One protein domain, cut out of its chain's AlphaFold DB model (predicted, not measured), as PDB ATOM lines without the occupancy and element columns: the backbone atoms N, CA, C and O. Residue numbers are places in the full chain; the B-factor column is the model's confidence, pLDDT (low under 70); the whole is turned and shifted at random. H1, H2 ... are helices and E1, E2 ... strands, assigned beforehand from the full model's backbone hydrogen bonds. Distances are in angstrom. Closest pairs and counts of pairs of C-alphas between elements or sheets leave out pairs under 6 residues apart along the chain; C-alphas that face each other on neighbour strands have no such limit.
ATOM      1  N   SER A  41     -51.913 -16.867  -7.834       58.19
ATOM      2  CA  SER A  41     -52.078 -16.462  -9.243       58.19
ATOM      3  C   SER A  41     -51.382 -15.140  -9.615       58.19
ATOM      4  O   SER A  41     -51.457 -14.709 -10.760       58.19
ATOM      5  N   ASN A  42     -50.765 -14.457  -8.644       62.31
ATOM      6  CA  ASN A  42     -50.147 -13.143  -8.797       62.31
ATOM      7  C   ASN A  42     -48.627 -13.161  -8.533       62.31
ATOM      8  O   ASN A  42     -47.976 -12.131  -8.715       62.31
ATOM      9  N   GLY A  43     -48.059 -14.299  -8.115       69.31
ATOM     10  CA  GLY A  43     -46.631 -14.473  -7.846       69.31
ATOM     11  C   GLY A  43     -46.342 -15.550  -6.799       69.31
ATOM     12  O   GLY A  43     -47.253 -16.117  -6.183       69.31
ATOM     13  N   ALA A  44     -45.050 -15.809  -6.596       77.44
ATOM     14  CA  ALA A  44     -44.548 -16.804  -5.655       77.44
ATOM     15  C   ALA A  44     -43.438 -16.223  -4.768       77.44
ATOM     16  O   ALA A  44     -42.603 -15.444  -5.234       77.44
ATOM     17  N   ILE A  45     -43.431 -16.634  -3.497       85.88
ATOM     18  CA  ILE A  45     -42.273 -16.501  -2.603       85.88
ATOM     19  C   ILE A  45     -41.482 -17.800  -2.725       85.88
ATOM     20  O   ILE A  45     -42.022 -18.882  -2.484       85.88
ATOM     21  N   ASN A  46     -40.218 -17.684  -3.103       87.69
ATOM     22  CA  ASN A  46     -39.332 -18.799  -3.383       87.69
ATOM     23  C   ASN A  46     -38.153 -18.783  -2.410       87.69
ATOM     24  O   ASN A  46     -37.600 -17.726  -2.102       87.69
ATOM     25  N   GLY A  47     -37.762 -19.968  -1.946       87.25
ATOM     26  CA  GLY A  47     -36.468 -20.165  -1.305       87.25
ATOM     27  C   GLY A  47     -35.370 -20.324  -2.354       87.25
ATOM     28  O   GLY A  47     -35.642 -20.664  -3.507       87.25
ATOM     29  N   PHE A  48     -34.128 -20.093  -1.942       87.06
ATOM     30  CA  PHE A  48     -32.972 -20.513  -2.726       87.06
ATOM     31  C   PHE A  48     -32.754 -22.018  -2.553       87.06
ATOM     32  O   PHE A  48     -33.066 -22.597  -1.508       87.06
ATOM     33  N   THR A  49     -32.214 -22.665  -3.580       85.50
ATOM     34  CA  THR A  49     -31.746 -24.046  -3.476       85.50
ATOM     35  C   THR A  49     -30.554 -24.125  -2.520       85.50
ATOM     36  O   THR A  49     -29.905 -23.127  -2.210       85.50
ATOM     37  N   TRP A  50     -30.236 -25.330  -2.047       81.81
ATOM     38  CA  TRP A  50     -29.129 -25.547  -1.107       81.81
ATOM     39  C   TRP A  50     -27.759 -25.119  -1.666       81.81
ATOM     40  O   TRP A  50     -26.864 -24.796  -0.891       81.81
ATOM     41  N   ASP A  51     -27.597 -25.100  -2.994       81.88
ATOM     42  CA  ASP A  51     -26.411 -24.607  -3.705       81.88
ATOM     43  C   ASP A  51     -26.476 -23.096  -4.017       81.88
ATOM     44  O   ASP A  51     -25.635 -22.579  -4.750       81.88
ATOM     45  N   GLY A  52     -27.453 -22.376  -3.453       81.00
ATOM     46  CA  GLY A  52     -27.580 -20.919  -3.544       81.00
ATOM     47  C   GLY A  52     -28.173 -20.404  -4.858       81.00
ATOM     48  O   GLY A  52     -28.008 -19.228  -5.184       81.00
ATOM     49  N   LYS A  53     -28.850 -21.257  -5.631       89.50
ATOM     50  CA  LYS A  53     -29.467 -20.898  -6.913       89.50
ATOM     51  C   LYS A  53     -30.964 -20.617  -6.777       89.50
ATOM     52  O   LYS A  53     -31.592 -20.923  -5.764       89.50
ATOM     53  N   CYS A  54     -31.543 -20.024  -7.816       89.56
ATOM     54  CA  CYS A  54     -32.986 -19.861  -7.943       89.56
ATOM     55  C   CYS A  54     -33.632 -21.073  -8.609       89.56
ATOM     56  O   CYS A  54     -33.028 -21.768  -9.429       89.56
ATOM     57  N   HIS A  55     -34.925 -21.234  -8.349       86.88
ATOM     58  CA  HIS A  55     -35.789 -22.046  -9.189       86.88
ATOM     59  C   HIS A  55     -35.976 -21.329 -10.530       86.88
ATOM     60  O   HIS A  55     -36.652 -20.300 -10.600       86.88
ATOM     61  N   ALA A  56     -35.310 -21.836 -11.569       81.25
ATOM     62  CA  ALA A  56     -35.375 -21.264 -12.906       81.25
ATOM     63  C   ALA A  56     -36.802 -21.329 -13.461       81.25
ATOM     64  O   ALA A  56     -37.490 -22.341 -13.320       81.25
ATOM     65  N   VAL A  57     -37.216 -20.253 -14.124       82.06
ATOM     66  CA  VAL A  57     -38.503 -20.152 -14.814       82.06
ATOM     67  C   VAL A  57     -38.229 -19.580 -16.197       82.06
ATOM     68  O   VAL A  57     -37.772 -18.443 -16.319       82.06
ATOM     69  N   GLU A  58     -38.485 -20.367 -17.239       66.19
ATOM     70  CA  GLU A  58     -38.419 -19.931 -18.638       66.19
ATOM     71  C   GLU A  58     -39.837 -19.686 -19.161       66.19
ATOM     72  O   GLU A  58     -40.366 -20.433 -19.980       66.19
ATOM     73  N   GLU A  59     -40.488 -18.645 -18.648       66.06
ATOM     74  CA  GLU A  59     -41.799 -18.211 -19.135       66.06
ATOM     75  C   GLU A  59     -41.689 -16.919 -19.952       66.06
ATOM     76  O   GLU A  59     -40.695 -16.190 -19.885       66.06
ATOM     77  N   GLY A  60     -42.701 -16.674 -20.790       63.72
ATOM     78  CA  GLY A  60     -42.709 -15.590 -21.768       63.72
ATOM     79  C   GLY A  60     -42.348 -14.230 -21.161       63.72
ATOM     80  O   GLY A  60     -43.025 -13.725 -20.275       63.72
ATOM     81  N   GLY A  61     -41.288 -13.602 -21.668       72.62
ATOM     82  CA  GLY A  61     -40.822 -12.304 -21.189       72.62
ATOM     83  C   GLY A  61     -39.360 -12.047 -21.544       72.62
ATOM     84  O   GLY A  61     -38.697 -12.873 -22.165       72.62
ATOM     85  N   THR A  62     -38.842 -10.882 -21.156       86.38
ATOM     86  CA  THR A  62     -37.426 -10.535 -21.350       86.38
ATOM     87  C   THR A  62     -36.692 -10.620 -20.022       86.38
ATOM     88  O   THR A  62     -37.002  -9.867 -19.098       86.38
ATOM     89  N   LEU A  63     -35.695 -11.502 -19.943       90.00
ATOM     90  CA  LEU A  63     -34.759 -11.543 -18.823       90.00
ATOM     91  C   LEU A  63     -33.986 -10.218 -18.749       90.00
ATOM     92  O   LEU A  63     -33.509  -9.714 -19.768       90.00
ATOM     93  N   ARG A  64     -33.859  -9.645 -17.550       91.19
ATOM     94  CA  ARG A  64     -33.106  -8.410 -17.311       91.19
ATOM     95  C   ARG A  64     -32.063  -8.621 -16.228       91.19
ATOM     96  O   ARG A  64     -32.209  -9.471 -15.355       91.19
ATOM     97  N   GLU A  65     -31.025  -7.804 -16.296       92.06
ATOM     98  CA  GLU A  65     -30.064  -7.636 -15.218       92.06
ATOM     99  C   GLU A  65     -30.547  -6.499 -14.313       92.06
ATOM    100  O   GLU A  65     -30.819  -5.386 -14.777       92.06
ATOM    101  N   ASN A  66     -30.726  -6.789 -13.028       91.31
ATOM    102  CA  ASN A  66     -31.160  -5.822 -12.030       91.31
ATOM    103  C   ASN A  66     -30.000  -5.588 -11.071       91.31
ATOM    104  O   ASN A  66     -29.697  -6.445 -10.246       91.31
ATOM    105  N   ASN A  67     -29.340  -4.442 -11.231       91.62
ATOM    106  CA  ASN A  67     -28.126  -4.084 -10.511       91.62
ATOM    107  C   ASN A  67     -28.413  -3.063  -9.416       91.62
ATOM    108  O   ASN A  67     -28.943  -1.992  -9.711       91.62
ATOM    109  N   LEU A  68     -28.013  -3.399  -8.194       92.00
ATOM    110  CA  LEU A  68     -27.977  -2.499  -7.052       92.00
ATOM    111  C   LEU A  68     -26.538  -2.344  -6.580       92.00
ATOM    112  O   LEU A  68     -25.858  -3.340  -6.329       92.00
ATOM    113  N   ILE A  69     -26.093  -1.099  -6.438       92.12
ATOM    114  CA  ILE A  69     -24.737  -0.776  -5.989       92.12
ATOM    115  C   ILE A  69     -24.794  -0.240  -4.559       92.12
ATOM    116  O   ILE A  69     -25.610   0.624  -4.238       92.12
ATOM    117  N   PHE A  70     -23.887  -0.727  -3.724       90.81
ATOM    118  CA  PHE A  70     -23.636  -0.247  -2.375       90.81
ATOM    119  C   PHE A  70     -22.280   0.460  -2.346       90.81
ATOM    120  O   PHE A  70     -21.243  -0.181  -2.443       90.81
ATOM    121  N   ASP A  71     -22.262   1.782  -2.236       89.06
ATOM    122  CA  ASP A  71     -21.025   2.538  -2.056       89.06
ATOM    123  C   ASP A  71     -20.575   2.435  -0.593       89.06
ATOM    124  O   ASP A  71     -21.180   3.035   0.294       89.06
ATOM    125  N   LEU A  72     -19.544   1.627  -0.344       82.88
ATOM    126  CA  LEU A  72     -19.067   1.283   1.000       82.88
ATOM    127  C   LEU A  72     -18.164   2.361   1.628       82.88
ATOM    128  O   LEU A  72     -17.646   2.168   2.729       82.88
ATOM    129  N   GLY A  73     -17.931   3.484   0.942       73.06
ATOM    130  CA  GLY A  73     -17.056   4.542   1.440       73.06
ATOM    131  C   GLY A  73     -15.661   4.025   1.826       73.06
ATOM    132  O   GLY A  73     -15.040   3.251   1.099       73.06
ATOM    133  N   ALA A  74     -15.154   4.454   2.986       65.12
ATOM    134  CA  ALA A  74     -13.817   4.102   3.478       65.12
ATOM    135  C   ALA A  74     -13.723   2.718   4.156       65.12
ATOM    136  O   ALA A  74     -12.650   2.355   4.634       65.12
ATOM    137  N   GLU A  75     -14.814   1.944   4.222       63.94
ATOM    138  CA  GLU A  75     -14.861   0.672   4.962       63.94
ATOM    139  C   GLU A  75     -13.897  -0.391   4.415       63.94
ATOM    140  O   GLU A  75     -13.461  -1.258   5.170       63.94
ATOM    141  N   GLY A  76     -13.552  -0.341   3.120       61.78
ATOM    142  CA  GLY A  76     -12.526  -1.180   2.478       61.78
ATOM    143  C   GLY A  76     -12.774  -2.699   2.487       61.78
ATOM    144  O   GLY A  76     -12.015  -3.437   1.862       61.78
ATOM    145  N   ALA A  77     -13.810  -3.182   3.176       81.06
ATOM    146  CA  ALA A  77     -14.195  -4.585   3.241       81.06
ATOM    147  C   ALA A  77     -15.249  -4.902   2.167       81.06
ATOM    148  O   ALA A  77     -16.169  -4.105   1.985       81.06
ATOM    149  N   PRO A  78     -15.155  -6.057   1.481       85.25
ATOM    150  CA  PRO A  78     -16.152  -6.444   0.496       85.25
ATOM    151  C   PRO A  78     -17.491  -6.739   1.174       85.25
ATOM    152  O   PRO A  78     -17.559  -7.299   2.275       85.25
ATOM    153  N   LEU A  79     -18.559  -6.384   0.476       89.25
ATOM    154  CA  LEU A  79     -19.917  -6.769   0.800       89.25
ATOM    155  C   LEU A  79     -20.103  -8.265   0.562       89.25
ATOM    156  O   LEU A  79     -19.641  -8.826  -0.432       89.25
ATOM    157  N   TYR A  80     -20.844  -8.903   1.456       91.38
ATOM    158  CA  TYR A  80     -21.397 -10.226   1.218       91.38
ATOM    159  C   TYR A  80     -22.905 -10.208   1.448       91.38
ATOM    160  O   TYR A  80     -23.446  -9.351   2.151       91.38
ATOM    161  N   PHE A  81     -23.591 -11.164   0.830       92.44
ATOM    162  CA  PHE A  81     -25.032 -11.302   0.952       92.44
ATOM    163  C   PHE A  81     -25.410 -12.777   1.098       92.44
ATOM    164  O   PHE A  81     -25.050 -13.597   0.254       92.44
ATOM    165  N   GLU A  82     -26.126 -13.104   2.173       93.56
ATOM    166  CA  GLU A  82     -26.664 -14.438   2.453       93.56
ATOM    167  C   GLU A  82     -28.160 -14.446   2.091       93.56
ATOM    168  O   GLU A  82     -28.995 -14.047   2.917       93.56
ATOM    169  N   PRO A  83     -28.530 -14.861   0.865       92.50
ATOM    170  CA  PRO A  83     -29.922 -14.850   0.439       92.50
ATOM    171  C   PRO A  83     -30.771 -15.820   1.270       92.50
ATOM    172  O   PRO A  83     -30.316 -16.903   1.631       92.50
ATOM    173  N   GLN A  84     -32.014 -15.440   1.559       91.56
ATOM    174  CA  GLN A  84     -32.994 -16.282   2.254       91.56
ATOM    175  C   GLN A  84     -34.151 -16.625   1.322       91.56
ATOM    176  O   GLN A  84     -34.392 -17.792   1.004       91.56
ATOM    177  N   THR A  85     -34.849 -15.598   0.844       93.19
ATOM    178  CA  THR A  85     -36.008 -15.752  -0.033       93.19
ATOM    179  C   THR A  85     -36.007 -14.693  -1.121       93.19
ATOM    180  O   THR A  85     -35.352 -13.655  -1.017       93.19
ATOM    181  N   TYR A  86     -36.741 -14.956  -2.193       93.88
ATOM    182  CA  TYR A  86     -37.042 -13.963  -3.210       93.88
ATOM    183  C   TYR A  86     -38.495 -14.094  -3.656       93.88
ATOM    184  O   TYR A  86     -39.073 -15.180  -3.644       93.88
ATOM    185  N   ALA A  87     -39.093 -12.986  -4.073       92.44
ATOM    186  CA  ALA A  87     -40.420 -12.972  -4.663       92.44
ATOM    187  C   ALA A  87     -40.379 -12.319  -6.035       92.44
ATOM    188  O   ALA A  87     -39.746 -11.282  -6.234       92.44
ATOM    189  N   VAL A  88     -41.070 -12.945  -6.976       90.88
ATOM    190  CA  VAL A  88     -41.149 -12.534  -8.375       90.88
ATOM    191  C   VAL A  88     -42.601 -12.551  -8.824       90.88
ATOM    192  O   VAL A  88     -43.409 -13.344  -8.333       90.88
ATOM    193  N   THR A  89     -42.937 -11.664  -9.754       88.50
ATOM    194  CA  THR A  89     -44.251 -11.665 -10.391       88.50
ATOM    195  C   THR A  89     -44.413 -12.914 -11.248       88.50
ATOM    196  O   THR A  89     -43.505 -13.288 -11.985       88.50
ATOM    197  N   ASP A  90     -45.589 -13.532 -11.186       84.94
ATOM    198  CA  ASP A  90     -45.902 -14.724 -11.974       84.94
ATOM    199  C   ASP A  90     -45.740 -14.485 -13.487       84.94
ATOM    200  O   ASP A  90     -46.042 -13.392 -13.999       84.94
ATOM    201  N   GLY A  91     -45.255 -15.491 -14.214       83.25
ATOM    202  CA  GLY A  91     -44.975 -15.375 -15.646       83.25
ATOM    203  C   GLY A  91     -43.645 -14.715 -16.009       83.25
ATOM    204  O   GLY A  91     -43.357 -14.594 -17.197       83.25
ATOM    205  N   GLN A  92     -42.856 -14.215 -15.048       88.25
ATOM    206  CA  GLN A  92     -41.602 -13.533 -15.372       88.25
ATOM    207  C   GLN A  92     -40.407 -14.491 -15.386       88.25
ATOM    208  O   GLN A  92     -40.274 -15.309 -14.474       88.25
ATOM    209  N   PRO A  93     -39.495 -14.371 -16.370       91.50
ATOM    210  CA  PRO A  93     -38.353 -15.264 -16.451       91.50
ATOM    211  C   PRO A  93     -37.392 -15.037 -15.281       91.50
ATOM    212  O   PRO A  93     -37.116 -13.891 -14.913       91.50
ATOM    213  N   VAL A  94     -36.846 -16.126 -14.739       92.44
ATOM    214  CA  VAL A  94     -35.809 -16.133 -13.694       92.44
ATOM    215  C   VAL A  94     -34.721 -17.117 -14.102       92.44
ATOM    216  O   VAL A  94     -35.002 -18.278 -14.398       92.44
ATOM    217  N   LYS A  95     -33.467 -16.661 -14.118       93.06
ATOM    218  CA  LYS A  95     -32.317 -17.518 -14.433       93.06
ATOM    219  C   LYS A  95     -32.005 -18.441 -13.249       93.06
ATOM    220  O   LYS A  95     -32.112 -18.005 -12.114       93.06
ATOM    221  N   GLU A  96     -31.538 -19.668 -13.485       91.50
ATOM    222  CA  GLU A  96     -31.094 -20.573 -12.403       91.50
ATOM    223  C   GLU A  96     -30.025 -19.901 -11.517       91.50
ATOM    224  O   GLU A  96     -30.201 -19.727 -10.313       91.50
ATOM    225  N   SER A  97     -28.949 -19.394 -12.126       92.50
ATOM    226  CA  SER A  97     -27.972 -18.514 -11.468       92.50
ATOM    227  C   SER A  97     -28.477 -17.069 -11.443       92.50
ATOM    228  O   SER A  97     -27.924 -16.191 -12.107       92.50
ATOM    229  N   CYS A  98     -29.585 -16.847 -10.737       92.75
ATOM    230  CA  CYS A  98     -30.264 -15.557 -10.656       92.75
ATOM    231  C   CYS A  98     -29.476 -14.502  -9.885       92.75
ATOM    232  O   CYS A  98     -29.635 -13.331 -10.177       92.75
ATOM    233  N   LEU A  99     -28.657 -14.880  -8.906       94.81
ATOM    234  CA  LEU A  99     -28.023 -13.944  -7.988       94.81
ATOM    235  C   LEU A  99     -26.510 -13.977  -8.179       94.81
ATOM    236  O   LEU A  99     -25.890 -15.039  -8.161       94.81
ATOM    237  N   LYS A 100     -25.917 -12.797  -8.331       94.81
ATOM    238  CA  LYS A 100     -24.473 -12.589  -8.282       94.81
ATOM    239  C   LYS A 100     -24.182 -11.471  -7.290       94.81
ATOM    240  O   LYS A 100     -24.828 -10.429  -7.323       94.81
ATOM    241  N   VAL A 101     -23.197 -11.701  -6.432       92.56
ATOM    242  CA  VAL A 101     -22.714 -10.727  -5.453       92.56
ATOM    243  C   VAL A 101     -21.249 -10.452  -5.767       92.56
ATOM    244  O   VAL A 101     -20.480 -11.385  -6.005       92.56
ATOM    245  N   SER A 102     -20.879  -9.181  -5.820       89.81
ATOM    246  CA  SER A 102     -19.492  -8.712  -5.888       89.81
ATOM    247  C   SER A 102     -19.228  -7.721  -4.759       89.81
ATOM    248  O   SER A 102     -20.154  -7.367  -4.031       89.81
ATOM    249  N   ASP A 103     -17.984  -7.252  -4.643       89.19
ATOM    250  CA  ASP A 103     -17.485  -6.446  -3.518       89.19
ATOM    251  C   ASP A 103     -18.394  -5.288  -3.093       89.19
ATOM    252  O   ASP A 103     -18.402  -4.926  -1.925       89.19
ATOM    253  N   ASN A 104     -19.157  -4.702  -4.016       90.25
ATOM    254  CA  ASN A 104     -20.034  -3.568  -3.743       90.25
ATOM    255  C   ASN A 104     -21.368  -3.618  -4.513       90.25
ATOM    256  O   ASN A 104     -22.040  -2.599  -4.651       90.25
ATOM    257  N   GLN A 105     -21.744  -4.767  -5.077       92.69
ATOM    258  CA  GLN A 105     -22.905  -4.849  -5.968       92.69
ATOM    259  C   GLN A 105     -23.649  -6.172  -5.808       92.69
ATOM    260  O   GLN A 105     -23.053  -7.247  -5.719       92.69
ATOM    261  N   ILE A 106     -24.976  -6.073  -5.835       94.00
ATOM    262  CA  ILE A 106     -25.887  -7.203  -5.969       94.00
ATOM    263  C   ILE A 106     -26.526  -7.133  -7.356       94.00
ATOM    264  O   ILE A 106     -27.107  -6.118  -7.743       94.00
ATOM    265  N   THR A 107     -26.437  -8.234  -8.093       94.44
ATOM    266  CA  THR A 107     -27.066  -8.413  -9.400       94.44
ATOM    267  C   THR A 107     -28.092  -9.533  -9.324       94.44
ATOM    268  O   THR A 107     -27.750 -10.660  -8.961       94.44
ATOM    269  N   PHE A 108     -29.333  -9.243  -9.719       94.56
ATOM    270  CA  PHE A 108     -30.406 -10.229  -9.821       94.56
ATOM    271  C   PHE A 108     -30.922 -10.362 -11.266       94.56
ATOM    272  O   PHE A 108     -31.329  -9.376 -11.883       94.56
ATOM    273  N   TYR A 109     -30.927 -11.575 -11.816       93.69
ATOM    274  CA  TYR A 109     -31.352 -11.890 -13.181       93.69
ATOM    275  C   TYR A 109     -32.803 -12.376 -13.203       93.69
ATOM    276  O   TYR A 109     -33.083 -13.570 -13.049       93.69
ATOM    277  N   ALA A 110     -33.718 -11.440 -13.435       92.25
ATOM    278  CA  ALA A 110     -35.147 -11.698 -13.552       92.25
ATOM    279  C   ALA A 110     -35.815 -10.690 -14.496       92.25
ATOM    280  O   ALA A 110     -35.250  -9.638 -14.810       92.25
ATOM    281  N   GLY A 111     -37.024 -11.006 -14.958       90.44
ATOM    282  CA  GLY A 111     -37.896 -10.035 -15.615       90.44
ATOM    283  C   GLY A 111     -38.230  -8.832 -14.717       90.44
ATOM    284  O   GLY A 111     -37.987  -8.835 -13.514       90.44
ATOM    285  N   ARG A 112     -38.798  -7.786 -15.328       89.25
ATOM    286  CA  ARG A 112     -39.258  -6.560 -14.645       89.25
ATOM    287  C   ARG A 112     -40.768  -6.389 -14.779       89.25
ATOM    288  O   ARG A 112     -41.246  -5.347 -15.220       89.25
ATOM    289  N   LYS A 113     -41.520  -7.464 -14.537       88.75
ATOM    290  CA  LYS A 113     -42.981  -7.398 -14.570       88.75
ATOM    291  C   LYS A 113     -43.449  -6.953 -13.192       88.75
ATOM    292  O   LYS A 113     -43.293  -7.682 -12.219       88.75
ATOM    293  N   GLU A 114     -44.041  -5.773 -13.113       88.12
ATOM    294  CA  GLU A 114     -44.538  -5.235 -11.852       88.12
ATOM    295  C   GLU A 114     -45.799  -5.964 -11.367       88.12
ATOM    296  O   GLU A 114     -46.708  -6.258 -12.149       88.12
ATOM    297  N   SER A 115     -45.907  -6.187 -10.058       87.31
ATOM    298  CA  SER A 115     -47.148  -6.648  -9.435       87.31
ATOM    299  C   SER A 115     -47.360  -6.092  -8.032       87.31
ATOM    300  O   SER A 115     -46.424  -5.801  -7.286       87.31
ATOM    301  N   HIS A 116     -48.637  -5.997  -7.653       86.75
ATOM    302  CA  HIS A 116     -49.031  -5.708  -6.275       86.75
ATOM    303  C   HIS A 116     -48.643  -6.830  -5.314       86.75
ATOM    304  O   HIS A 116     -48.394  -6.566  -4.147       86.75
ATOM    305  N   PHE A 117     -48.574  -8.078  -5.791       88.75
ATOM    306  CA  PHE A 117     -48.144  -9.203  -4.967       88.75
ATOM    307  C   PHE A 117     -46.735  -8.970  -4.424       88.75
ATOM    308  O   PHE A 117     -46.537  -9.009  -3.215       88.75
ATOM    309  N   VAL A 118     -45.781  -8.655  -5.302       90.69
ATOM    310  CA  VAL A 118     -44.395  -8.391  -4.903       90.69
ATOM    311  C   VAL A 118     -44.316  -7.162  -3.989       90.69
ATOM    312  O   VAL A 118     -43.614  -7.200  -2.981       90.69
ATOM    313  N   GLY A 119     -45.095  -6.112  -4.278       88.25
ATOM    314  CA  GLY A 119     -45.230  -4.950  -3.390       88.25
ATOM    315  C   GLY A 119     -45.693  -5.336  -1.981       88.25
ATOM    316  O   GLY A 119     -45.060  -4.984  -0.990       88.25
ATOM    317  N   ASN A 120     -46.748  -6.142  -1.881       87.56
ATOM    318  CA  ASN A 120     -47.275  -6.625  -0.606       87.56
ATOM    319  C   ASN A 120     -46.271  -7.515   0.139       87.56
ATOM    320  O   ASN A 120     -46.180  -7.422   1.360       87.56
ATOM    321  N   VAL A 121     -45.503  -8.350  -0.571       89.19
ATOM    322  CA  VAL A 121     -44.432  -9.152   0.040       89.19
ATOM    323  C   VAL A 121     -43.362  -8.244   0.641       89.19
ATOM    324  O   VAL A 121     -43.019  -8.429   1.807       89.19
ATOM    325  N   PHE A 122     -42.888  -7.236  -0.101       90.31
ATOM    326  CA  PHE A 122     -41.903  -6.270   0.401       90.31
ATOM    327  C   PHE A 122     -42.389  -5.583   1.680       90.31
ATOM    328  O   PHE A 122     -41.698  -5.597   2.699       90.31
ATOM    329  N   ASN A 123     -43.613  -5.058   1.616       85.56
ATOM    330  CA  ASN A 123     -44.237  -4.243   2.655       85.56
ATOM    331  C   ASN A 123     -44.754  -5.062   3.847       85.56
ATOM    332  O   ASN A 123     -45.145  -4.489   4.862       85.56
ATOM    333  N   SER A 124     -44.790  -6.394   3.743       84.56
ATOM    334  CA  SER A 124     -45.327  -7.243   4.806       84.56
ATOM    335  C   SER A 124     -44.562  -7.029   6.115       84.56
ATOM    336  O   SER A 124     -43.340  -7.184   6.157       84.56
ATOM    337  N   HIS A 125     -45.289  -6.695   7.186       72.44
ATOM    338  CA  HIS A 125     -44.736  -6.430   8.522       72.44
ATOM    339  C   HIS A 125     -43.750  -5.252   8.583       72.44
ATOM    340  O   HIS A 125     -42.831  -5.268   9.404       72.44
ATOM    341  N   ARG A 126     -43.893  -4.257   7.699       75.81
ATOM    342  CA  ARG A 126     -43.064  -3.046   7.710       75.81
ATOM    343  C   ARG A 126     -43.927  -1.798   7.744       75.81
ATOM    344  O   ARG A 126     -44.959  -1.735   7.083       75.81
ATOM    345  N   ASP A 127     -43.462  -0.806   8.488       77.69
ATOM    346  CA  ASP A 127     -43.980   0.561   8.446       77.69
ATOM    347  C   ASP A 127     -43.187   1.392   7.413       77.69
ATOM    348  O   ASP A 127     -42.046   1.078   7.069       77.69
ATOM    349  N   CYS A 128     -43.763   2.490   6.929       73.12
ATOM    350  CA  CYS A 128     -43.112   3.460   6.052       73.12
ATOM    351  C   CYS A 128     -41.875   4.094   6.703       73.12
ATOM    352  O   CYS A 128     -40.980   4.595   6.015       73.12
ATOM    353  N   HIS A 129     -41.813   4.047   8.036       77.69
ATOM    354  CA  HIS A 129     -40.662   4.431   8.840       77.69
ATOM    355  C   HIS A 129     -39.544   3.378   8.852       77.69
ATOM    356  O   HIS A 129     -38.550   3.571   9.537       77.69
ATOM    357  N   GLN A 130     -39.670   2.281   8.105       83.00
ATOM    358  CA  GLN A 130     -38.680   1.200   8.043       83.00
ATOM    359  C   GLN A 130     -38.175   0.949   6.620       83.00
ATOM    360  O   GLN A 130     -37.667  -0.135   6.328       83.00
ATOM    361  N   LEU A 131     -38.325   1.931   5.726       85.88
ATOM    362  CA  LEU A 131     -37.876   1.831   4.341       85.88
ATOM    363  C   LEU A 131     -37.240   3.123   3.822       85.88
ATOM    364  O   LEU A 131     -37.547   4.219   4.289       85.88
ATOM    365  N   VAL A 132     -36.377   2.987   2.817       83.88
ATOM    366  CA  VAL A 132     -35.772   4.091   2.055       83.88
ATOM    367  C   VAL A 132     -35.666   3.703   0.578       83.88
ATOM    368  O   VAL A 132     -35.574   2.517   0.261       83.88
ATOM    369  N   ALA A 133     -35.688   4.690  -0.319       83.88
ATOM    370  CA  ALA A 133     -35.491   4.504  -1.757       83.88
ATOM    371  C   ALA A 133     -34.095   4.986  -2.198       83.88
ATOM    372  O   ALA A 133     -33.493   5.826  -1.527       83.88
ATOM    373  N   SER A 134     -33.578   4.453  -3.307       73.62
ATOM    374  CA  SER A 134     -32.248   4.803  -3.831       73.62
ATOM    375  C   SER A 134     -32.189   6.192  -4.438       73.62
ATOM    376  O   SER A 134     -31.112   6.780  -4.451       73.62
ATOM    377  N   ASP A 135     -33.318   6.714  -4.911       73.31
ATOM    378  CA  ASP A 135     -33.407   8.024  -5.549       73.31
ATOM    379  C   ASP A 135     -34.108   9.028  -4.620       73.31
ATOM    380  O   ASP A 135     -35.048   8.698  -3.888       73.31
ATOM    381  N   GLU A 136     -33.613  10.271  -4.622       65.94
ATOM    382  CA  GLU A 136     -34.187  11.365  -3.840       65.94
ATOM    383  C   GLU A 136     -35.405  11.941  -4.566       65.94
ATOM    384  O   GLU A 136     -35.312  12.458  -5.679       65.94
ATOM    385  N   TRP A 137     -36.559  11.902  -3.907       60.22
ATOM    386  CA  TRP A 137     -37.805  12.401  -4.471       60.22
ATOM    387  C   TRP A 137     -38.150  13.776  -3.897       60.22
ATOM    388  O   TRP A 137     -38.610  13.901  -2.760       60.22
ATOM    389  N   THR A 138     -37.956  14.828  -4.696       55.53
ATOM    390  CA  THR A 138     -38.413  16.181  -4.358       55.53
ATOM    391  C   THR A 138     -39.837  16.390  -4.864       55.53
ATOM    392  O   THR A 138     -40.058  16.538  -6.065       55.53
ATOM    393  N   PHE A 139     -40.814  16.434  -3.958       53.56
ATOM    394  CA  PHE A 139     -42.192  16.772  -4.314       53.56
ATOM    395  C   PHE A 139     -42.423  18.277  -4.139       53.56
ATOM    396  O   PHE A 139     -42.434  18.757  -2.999       53.56
ATOM    397  N   PRO A 140     -42.629  19.051  -5.222       47.22
ATOM    398  CA  PRO A 140     -42.968  20.459  -5.087       47.22
ATOM    399  C   PRO A 140     -44.311  20.595  -4.355       47.22
ATOM    400  O   PRO A 140     -45.333  20.072  -4.794       47.22
ATOM    401  N   GLY A 141     -44.303  21.286  -3.213       44.00
ATOM    402  CA  GLY A 141     -45.515  21.632  -2.461       44.00
ATOM    403  C   GLY A 141     -46.022  20.592  -1.455       44.00
ATOM    404  O   GLY A 141     -47.019  20.862  -0.789       44.00
ATOM    405  N   VAL A 142     -45.351  19.449  -1.273       46.22
ATOM    406  CA  VAL A 142     -45.742  18.456  -0.256       46.22
ATOM    407  C   VAL A 142     -44.803  18.546   0.942       46.22
ATOM    408  O   VAL A 142     -43.889  17.744   1.119       46.22
ATOM    409  N   GLN A 143     -45.038  19.538   1.802       42.31
ATOM    410  CA  GLN A 143     -44.549  19.443   3.172       42.31
ATOM    411  C   GLN A 143     -45.265  18.262   3.841       42.31
ATOM    412  O   GLN A 143     -46.484  18.281   3.992       42.31
ATOM    413  N   ARG A 144     -44.492  17.257   4.259       43.41
ATOM    414  CA  ARG A 144     -44.896  16.181   5.181       43.41
ATOM    415  C   ARG A 144     -45.971  15.218   4.671       43.41
ATOM    416  O   ARG A 144     -47.141  15.328   5.024       43.41
ATOM    417  N   ARG A 145     -45.545  14.157   3.986       49.34
ATOM    418  CA  ARG A 145     -46.166  12.832   4.148       49.34
ATOM    419  C   ARG A 145     -45.069  11.779   4.137       49.34
ATOM    420  O   ARG A 145     -44.617  11.349   3.080       49.34
ATOM    421  N   GLU A 146     -44.628  11.402   5.331       51.31
ATOM    422  CA  GLU A 146     -43.516  10.473   5.573       51.31
ATOM    423  C   GLU A 146     -43.722   9.115   4.872       51.31
ATOM    424  O   GLU A 146     -42.745   8.485   4.475       51.31
ATOM    425  N   CYS A 147     -44.971   8.738   4.564       54.69
ATOM    426  CA  CYS A 147     -45.317   7.453   3.952       54.69
ATOM    427  C   CYS A 147     -45.596   7.441   2.432       54.69
ATOM    428  O   CYS A 147     -46.047   6.418   1.924       54.69
ATOM    429  N   MET A 148     -45.325   8.509   1.664       55.69
ATOM    430  CA  MET A 148     -45.537   8.471   0.194       55.69
ATOM    431  C   MET A 148     -44.568   7.549  -0.566       55.69
ATOM    432  O   MET A 148     -44.739   7.336  -1.762       55.69
ATOM    433  N   LEU A 149     -43.559   7.001   0.115       63.00
ATOM    434  CA  LEU A 149     -42.540   6.135  -0.480       63.00
ATOM    435  C   LEU A 149     -42.894   4.645  -0.440       63.00
ATOM    436  O   LEU A 149     -42.060   3.834  -0.827       63.00
ATOM    437  N   PHE A 150     -44.095   4.271   0.012       70.69
ATOM    438  CA  PHE A 150     -44.542   2.879  -0.009       70.69
ATOM    439  C   PHE A 150     -44.762   2.407  -1.454       70.69
ATOM    440  O   PHE A 150     -45.708   2.867  -2.107       70.69
ATOM    441  N   PRO A 151     -43.933   1.491  -1.985       73.94
ATOM    442  CA  PRO A 151     -44.117   1.038  -3.349       73.94
ATOM    443  C   PRO A 151     -45.337   0.114  -3.427       73.94
ATOM    444  O   PRO A 151     -45.420  -0.908  -2.742       73.94
ATOM    445  N   GLY A 152     -46.303   0.483  -4.271       76.19
ATOM    446  CA  GLY A 152     -47.534  -0.290  -4.460       76.19
ATOM    447  C   GLY A 152     -47.372  -1.479  -5.409       76.19
ATOM    448  O   GLY A 152     -48.025  -2.505  -5.219       76.19
ATOM    449  N   LYS A 153     -46.518  -1.356  -6.432       85.38
ATOM    450  CA  LYS A 153     -46.163  -2.437  -7.356       85.38
ATOM    451  C   LYS A 153     -44.649  -2.511  -7.489       85.38
ATOM    452  O   LYS A 153     -43.997  -1.487  -7.641       85.38
ATOM    453  N   LEU A 154     -44.116  -3.724  -7.435       88.19
ATOM    454  CA  LEU A 154     -42.683  -3.994  -7.529       88.19
ATOM    455  C   LEU A 154     -42.437  -5.148  -8.507       88.19
ATOM    456  O   LEU A 154     -43.331  -5.957  -8.760       88.19
ATOM    457  N   ASN A 155     -41.232  -5.209  -9.064       88.62
ATOM    458  CA  ASN A 155     -40.790  -6.231 -10.015       88.62
ATOM    459  C   ASN A 155     -40.337  -7.503  -9.308       88.62
ATOM    460  O   ASN A 155     -40.743  -8.613  -9.659       88.62
ATOM    461  N   PHE A 156     -39.477  -7.336  -8.307       90.69
ATOM    462  CA  PHE A 156     -39.027  -8.420  -7.452       90.69
ATOM    463  C   PHE A 156     -38.640  -7.902  -6.067       90.69
ATOM    464  O   PHE A 156     -38.416  -6.704  -5.863       90.69
ATOM    465  N   VAL A 157     -38.560  -8.841  -5.130       93.56
ATOM    466  CA  VAL A 157     -38.051  -8.656  -3.771       93.56
ATOM    467  C   VAL A 157     -37.019  -9.733  -3.504       93.56
ATOM    468  O   VAL A 157     -37.202 -10.881  -3.898       93.56
ATOM    469  N   LEU A 158     -35.962  -9.361  -2.805       94.94
ATOM    470  CA  LEU A 158     -34.927 -10.234  -2.293       94.94
ATOM    471  C   LEU A 158     -34.815  -9.997  -0.788       94.94
ATOM    472  O   LEU A 158     -34.664  -8.859  -0.359       94.94
ATOM    473  N   GLU A 159     -34.888 -11.049   0.014       94.38
ATOM    474  CA  GLU A 159     -34.660 -11.000   1.457       94.38
ATOM    475  C   GLU A 159     -33.381 -11.765   1.789       94.38
ATOM    476  O   GLU A 159     -33.165 -12.876   1.296       94.38
ATOM    477  N   GLY A 160     -32.525 -11.184   2.623       93.06
ATOM    478  CA  GLY A 160     -31.293 -11.834   3.049       93.06
ATOM    479  C   GLY A 160     -30.454 -10.997   3.998       93.06
ATOM    480  O   GLY A 160     -30.761  -9.831   4.262       93.06
ATOM    481  N   TYR A 161     -29.392 -11.601   4.528       94.44
ATOM    482  CA  TYR A 161     -28.446 -10.880   5.371       94.44
ATOM    483  C   TYR A 161     -27.413 -10.173   4.505       94.44
ATOM    484  O   TYR A 161     -26.640 -10.827   3.809       94.44
ATOM    485  N   LEU A 162     -27.383  -8.847   4.575       92.56
ATOM    486  CA  LEU A 162     -26.314  -8.028   4.017       92.56
ATOM    487  C   LEU A 162     -25.228  -7.851   5.073       92.56
ATOM    488  O   LEU A 162     -25.550  -7.497   6.208       92.56
ATOM    489  N   GLY A 163     -23.963  -8.066   4.726       91.00
ATOM    490  CA  GLY A 163     -22.863  -7.880   5.665       91.00
ATOM    491  C   GLY A 163     -21.643  -7.195   5.068       91.00
ATOM    492  O   GLY A 163     -21.382  -7.276   3.868       91.00
ATOM    493  N   VAL A 164     -20.903  -6.510   5.943       86.81
ATOM    494  CA  VAL A 164     -19.630  -5.834   5.652       86.81
ATOM    495  C   VAL A 164     -18.683  -6.097   6.826       86.81
ATOM    496  O   VAL A 164     -18.945  -5.713   7.974       86.81
ATOM    497  N   GLY A 165     -17.579  -6.799   6.558       84.56
ATOM    498  CA  GLY A 165     -16.693  -7.301   7.610       84.56
ATOM    499  C   GLY A 165     -17.391  -8.341   8.497       84.56
ATOM    500  O   GLY A 165     -17.847  -9.363   7.998       84.56
ATOM    501  N   SER A 166     -17.456  -8.100   9.810       83.44
ATOM    502  CA  SER A 166     -18.081  -9.009  10.790       83.44
ATOM    503  C   SER A 166     -19.539  -8.682  11.129       83.44
ATOM    504  O   SER A 166     -20.176  -9.450  11.850       83.44
ATOM    505  N   SER A 167     -20.058  -7.544  10.667       87.25
ATOM    506  CA  SER A 167     -21.428  -7.105  10.954       87.25
ATOM    507  C   SER A 167     -22.359  -7.542   9.827       87.25
ATOM    508  O   SER A 167     -21.975  -7.505   8.655       87.25
ATOM    509  N   LYS A 168     -23.598  -7.912  10.171       91.88
ATOM    510  CA  LYS A 168     -24.654  -8.192   9.194       91.88
ATOM    511  C   LYS A 168     -26.027  -7.745   9.665       91.88
ATOM    512  O   LYS A 168     -26.296  -7.707  10.861       91.88
ATOM    513  N   VAL A 169     -26.894  -7.456   8.707       92.25
ATOM    514  CA  VAL A 169     -28.267  -7.003   8.913       92.25
ATOM    515  C   VAL A 169     -29.205  -7.759   7.983       92.25
ATOM    516  O   VAL A 169     -28.903  -7.949   6.808       92.25
ATOM    517  N   LEU A 170     -30.358  -8.186   8.500       93.12
ATOM    518  CA  LEU A 170     -31.428  -8.740   7.673       93.12
ATOM    519  C   LEU A 170     -32.160  -7.608   6.944       93.12
ATOM    520  O   LEU A 170     -32.781  -6.756   7.583       93.12
ATOM    521  N   LEU A 171     -32.115  -7.628   5.615       93.38
ATOM    522  CA  LEU A 171     -32.764  -6.641   4.760       93.38
ATOM    523  C   LEU A 171     -33.689  -7.304   3.750       93.38
ATOM    524  O   LEU A 171     -33.472  -8.434   3.310       93.38
ATOM    525  N   ARG A 172     -34.681  -6.531   3.322       93.75
ATOM    526  CA  ARG A 172     -35.366  -6.719   2.054       93.75
ATOM    527  C   ARG A 172     -34.918  -5.650   1.082       93.75
ATOM    528  O   ARG A 172     -34.880  -4.467   1.408       93.75
ATOM    529  N   ILE A 173     -34.631  -6.097  -0.123       94.38
ATOM    530  CA  ILE A 173     -34.213  -5.295  -1.255       94.38
ATOM    531  C   ILE A 173     -35.281  -5.481  -2.320       94.38
ATOM    532  O   ILE A 173     -35.587  -6.611  -2.696       94.38
ATOM    533  N   ALA A 174     -35.861  -4.395  -2.804       92.56
ATOM    534  CA  ALA A 174     -36.864  -4.452  -3.852       92.56
ATOM    535  C   ALA A 174     -36.537  -3.502  -4.987       92.56
ATOM    536  O   ALA A 174     -35.858  -2.495  -4.801       92.56
ATOM    537  N   GLN A 175     -37.062  -3.831  -6.157       90.19
ATOM    538  CA  GLN A 175     -36.885  -3.061  -7.376       90.19
ATOM    539  C   GLN A 175     -38.243  -2.896  -8.054       90.19
ATOM    540  O   GLN A 175     -39.071  -3.808  -8.024       90.19
ATOM    541  N   GLY A 176     -38.487  -1.745  -8.664       83.50
ATOM    542  CA  GLY A 176     -39.794  -1.366  -9.208       83.50
ATOM    543  C   GLY A 176     -39.822   0.095  -9.636       83.50
ATOM    544  O   GLY A 176     -38.765   0.693  -9.803       83.50
ATOM    545  N   SER A 177     -41.008   0.671  -9.804       72.50
ATOM    546  CA  SER A 177     -41.164   2.087 -10.137       72.50
ATOM    547  C   SER A 177     -42.139   2.786  -9.197       72.50
ATOM    548  O   SER A 177     -43.087   2.190  -8.674       72.50
ATOM    549  N   LEU A 178     -41.902   4.076  -8.968       62.44
ATOM    550  CA  LEU A 178     -42.831   4.923  -8.237       62.44
ATOM    551  C   LEU A 178     -43.789   5.571  -9.249       62.44
ATOM    552  O   LEU A 178     -43.372   6.336 -10.110       62.44
ATOM    553  N   LEU A 179     -45.082   5.241  -9.152       55.44
ATOM    554  CA  LEU A 179     -46.209   5.942  -9.794       55.44
ATOM    555  C   LEU A 179     -45.948   6.475 -11.222       55.44
ATOM    556  O   LEU A 179     -45.759   7.671 -11.406       55.44
ATOM    557  N   ASN A 180     -46.042   5.619 -12.248       48.91
ATOM    558  CA  ASN A 180     -45.992   5.995 -13.678       48.91
ATOM    559  C   ASN A 180     -44.722   6.739 -14.138       48.91
ATOM    560  O   ASN A 180     -44.636   7.133 -15.303       48.91
ATOM    561  N   LEU A 181     -43.739   6.931 -13.264       53.59
ATOM    562  CA  LEU A 181     -42.430   7.433 -13.631       53.59
ATOM    563  C   LEU A 181     -41.634   6.216 -14.083       53.59
ATOM    564  O   LEU A 181     -41.496   5.247 -13.350       53.59
ATOM    565  N   ALA A 182     -41.160   6.223 -15.326       54.69
ATOM    566  CA  ALA A 182     -40.476   5.081 -15.936       54.69
ATOM    567  C   ALA A 182     -39.093   4.769 -15.308       54.69
ATOM    568  O   ALA A 182     -38.271   4.094 -15.934       54.69
ATOM    569  N   THR A 183     -38.806   5.279 -14.107       60.62
ATOM    570  CA  THR A 183     -37.560   5.056 -13.381       60.62
ATOM    571  C   THR A 183     -37.664   3.776 -12.557       60.62
ATOM    572  O   THR A 183     -38.656   3.495 -11.889       60.62
ATOM    573  N   ASN A 184     -36.642   2.939 -12.711       70.31
ATOM    574  CA  ASN A 184     -36.527   1.639 -12.063       70.31
ATOM    575  C   ASN A 184     -35.765   1.807 -10.747       70.31
ATOM    576  O   ASN A 184     -34.577   1.513 -10.689       70.31
ATOM    577  N   ASP A 185     -36.436   2.284  -9.718       82.06
ATOM    578  CA  ASP A 185     -35.838   2.571  -8.420       82.06
ATOM    579  C   ASP A 185     -35.580   1.300  -7.601       82.06
ATOM    580  O   ASP A 185     -36.086   0.206  -7.895       82.06
ATOM    581  N   TRP A 186     -34.793   1.471  -6.539       88.62
ATOM    582  CA  TRP A 186     -34.572   0.459  -5.516       88.62
ATOM    583  C   TRP A 186     -35.096   0.910  -4.167       88.62
ATOM    584  O   TRP A 186     -34.989   2.077  -3.803       88.62
ATOM    585  N   TRP A 187     -35.588  -0.049  -3.391       90.19
ATOM    586  CA  TRP A 187     -36.017   0.150  -2.017       90.19
ATOM    587  C   TRP A 187     -35.286  -0.811  -1.095       90.19
ATOM    588  O   TRP A 187     -35.115  -1.990  -1.413       90.19
ATOM    589  N   LEU A 188     -34.912  -0.306   0.074       92.19
ATOM    590  CA  LEU A 188     -34.434  -1.103   1.195       92.19
ATOM    591  C   LEU A 188     -35.451  -1.032   2.321       92.19
ATOM    592  O   LEU A 188     -36.008   0.034   2.581       92.19
ATOM    593  N   SER A 189     -35.675  -2.151   3.000       92.00
ATOM    594  CA  SER A 189     -36.412  -2.193   4.261       92.00
ATOM    595  C   SER A 189     -35.873  -3.274   5.190       92.00
ATOM    596  O   SER A 189     -35.179  -4.196   4.762       92.00
ATOM    597  N   GLY A 190     -36.205  -3.186   6.474       90.06
ATOM    598  CA  GLY A 190     -35.854  -4.217   7.450       90.06
ATOM    599  C   GLY A 190     -36.595  -4.024   8.765       90.06
ATOM    600  O   GLY A 190     -36.940  -2.908   9.135       90.06
ATOM    601  N   GLU A 191     -36.874  -5.121   9.467       85.88
ATOM    602  CA  GLU A 191     -37.691  -5.093  10.695       85.88
ATOM    603  C   GLU A 191     -37.017  -4.337  11.831       85.88
ATOM    604  O   GLU A 191     -37.660  -3.660  12.623       85.88
ATOM    605  N   GLN A 192     -35.697  -4.472  11.894       85.94
ATOM    606  CA  GLN A 192     -34.843  -3.859  12.902       85.94
ATOM    607  C   GLN A 192     -34.306  -2.506  12.430       85.94
ATOM    608  O   GLN A 192     -33.356  -1.980  13.006       85.94
ATOM    609  N   CYS A 193     -34.876  -1.974  11.348       89.12
ATOM    610  CA  CYS A 193     -34.449  -0.724  10.770       89.12
ATOM    611  C   CYS A 193     -35.373   0.420  11.168       89.12
ATOM    612  O   CYS A 193     -36.583   0.245  11.325       89.12
ATOM    613  N   GLN A 194     -34.797   1.613  11.250       88.75
ATOM    614  CA  GLN A 194     -35.500   2.863  11.452       88.75
ATOM    615  C   GLN A 194     -35.049   3.873  10.404       88.75
ATOM    616  O   GLN A 194     -33.860   4.090  10.173       88.75
TER     617      GLN A 194
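What this domain is: This is residues 41 to 194 of the 247 residues of a protein of Symbiodinium natans (UniProt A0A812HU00). Two sheets stand partly face to face as a sandwich, a twisted sheet E1-E3-E7-E8-E9-E6 and a smaller one, E2-E5-E4, with their strands crossed at 37 degrees. The short helix H1 packs on the larger sheet, away from the smaller, and the loop of residues 138 to 145 sticks out. The 154 printed residues hold, in order, E1 to E5, H1, and E6 to E9; both sheets are antiparallel. The class is mostly strand, with 76 residues, under half, in named elements. The whole is compact, radius of gyration of the C-alphas 15.4 A, spanning 48 by 40 by 26 A.

Where its parts are: Find C-alpha 43 at (-46.631, -14.473, -7.846), where E1 begins and runs to residue 47. E2 is residues 64 to 71, 22.3 A long. E3, residues 79 to 89, is 27.2 A long and bends by 72 degrees at residue 84. E4, residues 94 to 102, bends by 61 degrees at residue 97; E5 is residues 105 to 110. H1, residues 116 to 123, begins at C-alpha 116 (-49.031, -5.708, -6.275). After E6, residues 131 to 133, come E7, residues 154 to 164, 26.6 A, and E8, residues 167 to 176, 27.9 A. E9, residues 185 to 189, ends at C-alpha 189 (-36.412, -2.193, 4.261).

How they stand to each other: Begin in the larger sheet at edge strand E1, where N 46 is 2.8 A from O 86 of E3, within hydrogen-bond range. Within that range too are N 87 of E3 and O 157 of E7, 2.8 A, and N 162 of E7 and O 169 of E8, 2.8 A. E7, E8 and E9 form a meander, each strand the antiparallel neighbour of the one before; N 187 of E9 is 2.8 A from O 174 of E8. E6 joins them in a Greek key, the first of four strands pairing with the fourth: N 188 and O 132 are 2.9 A apart. In the smaller sheet, look at N 66 of E2 and O 108 of E5, 2.9 A, and, in the hairpin of E4 and E5, at N 107 and O 100, 2.8 A. Between the sheets, the closest C-alphas of E3 and E4 are those of Tyr 80 and Val 101, 6.8 A. H1 is on the larger sheet; its closest C-alpha pair with E7 is Gly 119 and Leu 154, 5.0 A. In H1 every O i to N i+4 pair is within hydrogen-bond range.

The domain as a whole: The C-alphas farthest apart are those of Asp 51 and Gly 141, 50.0 A. The printed part has no cut. The links E1 to E2 and E6 to E7 are long. Mean pLDDT of the printed part is 81.7; look for values under 70 at residues 41 to 43, 58 to 60, 74 to 76, 136 to 149 and 178 to 183.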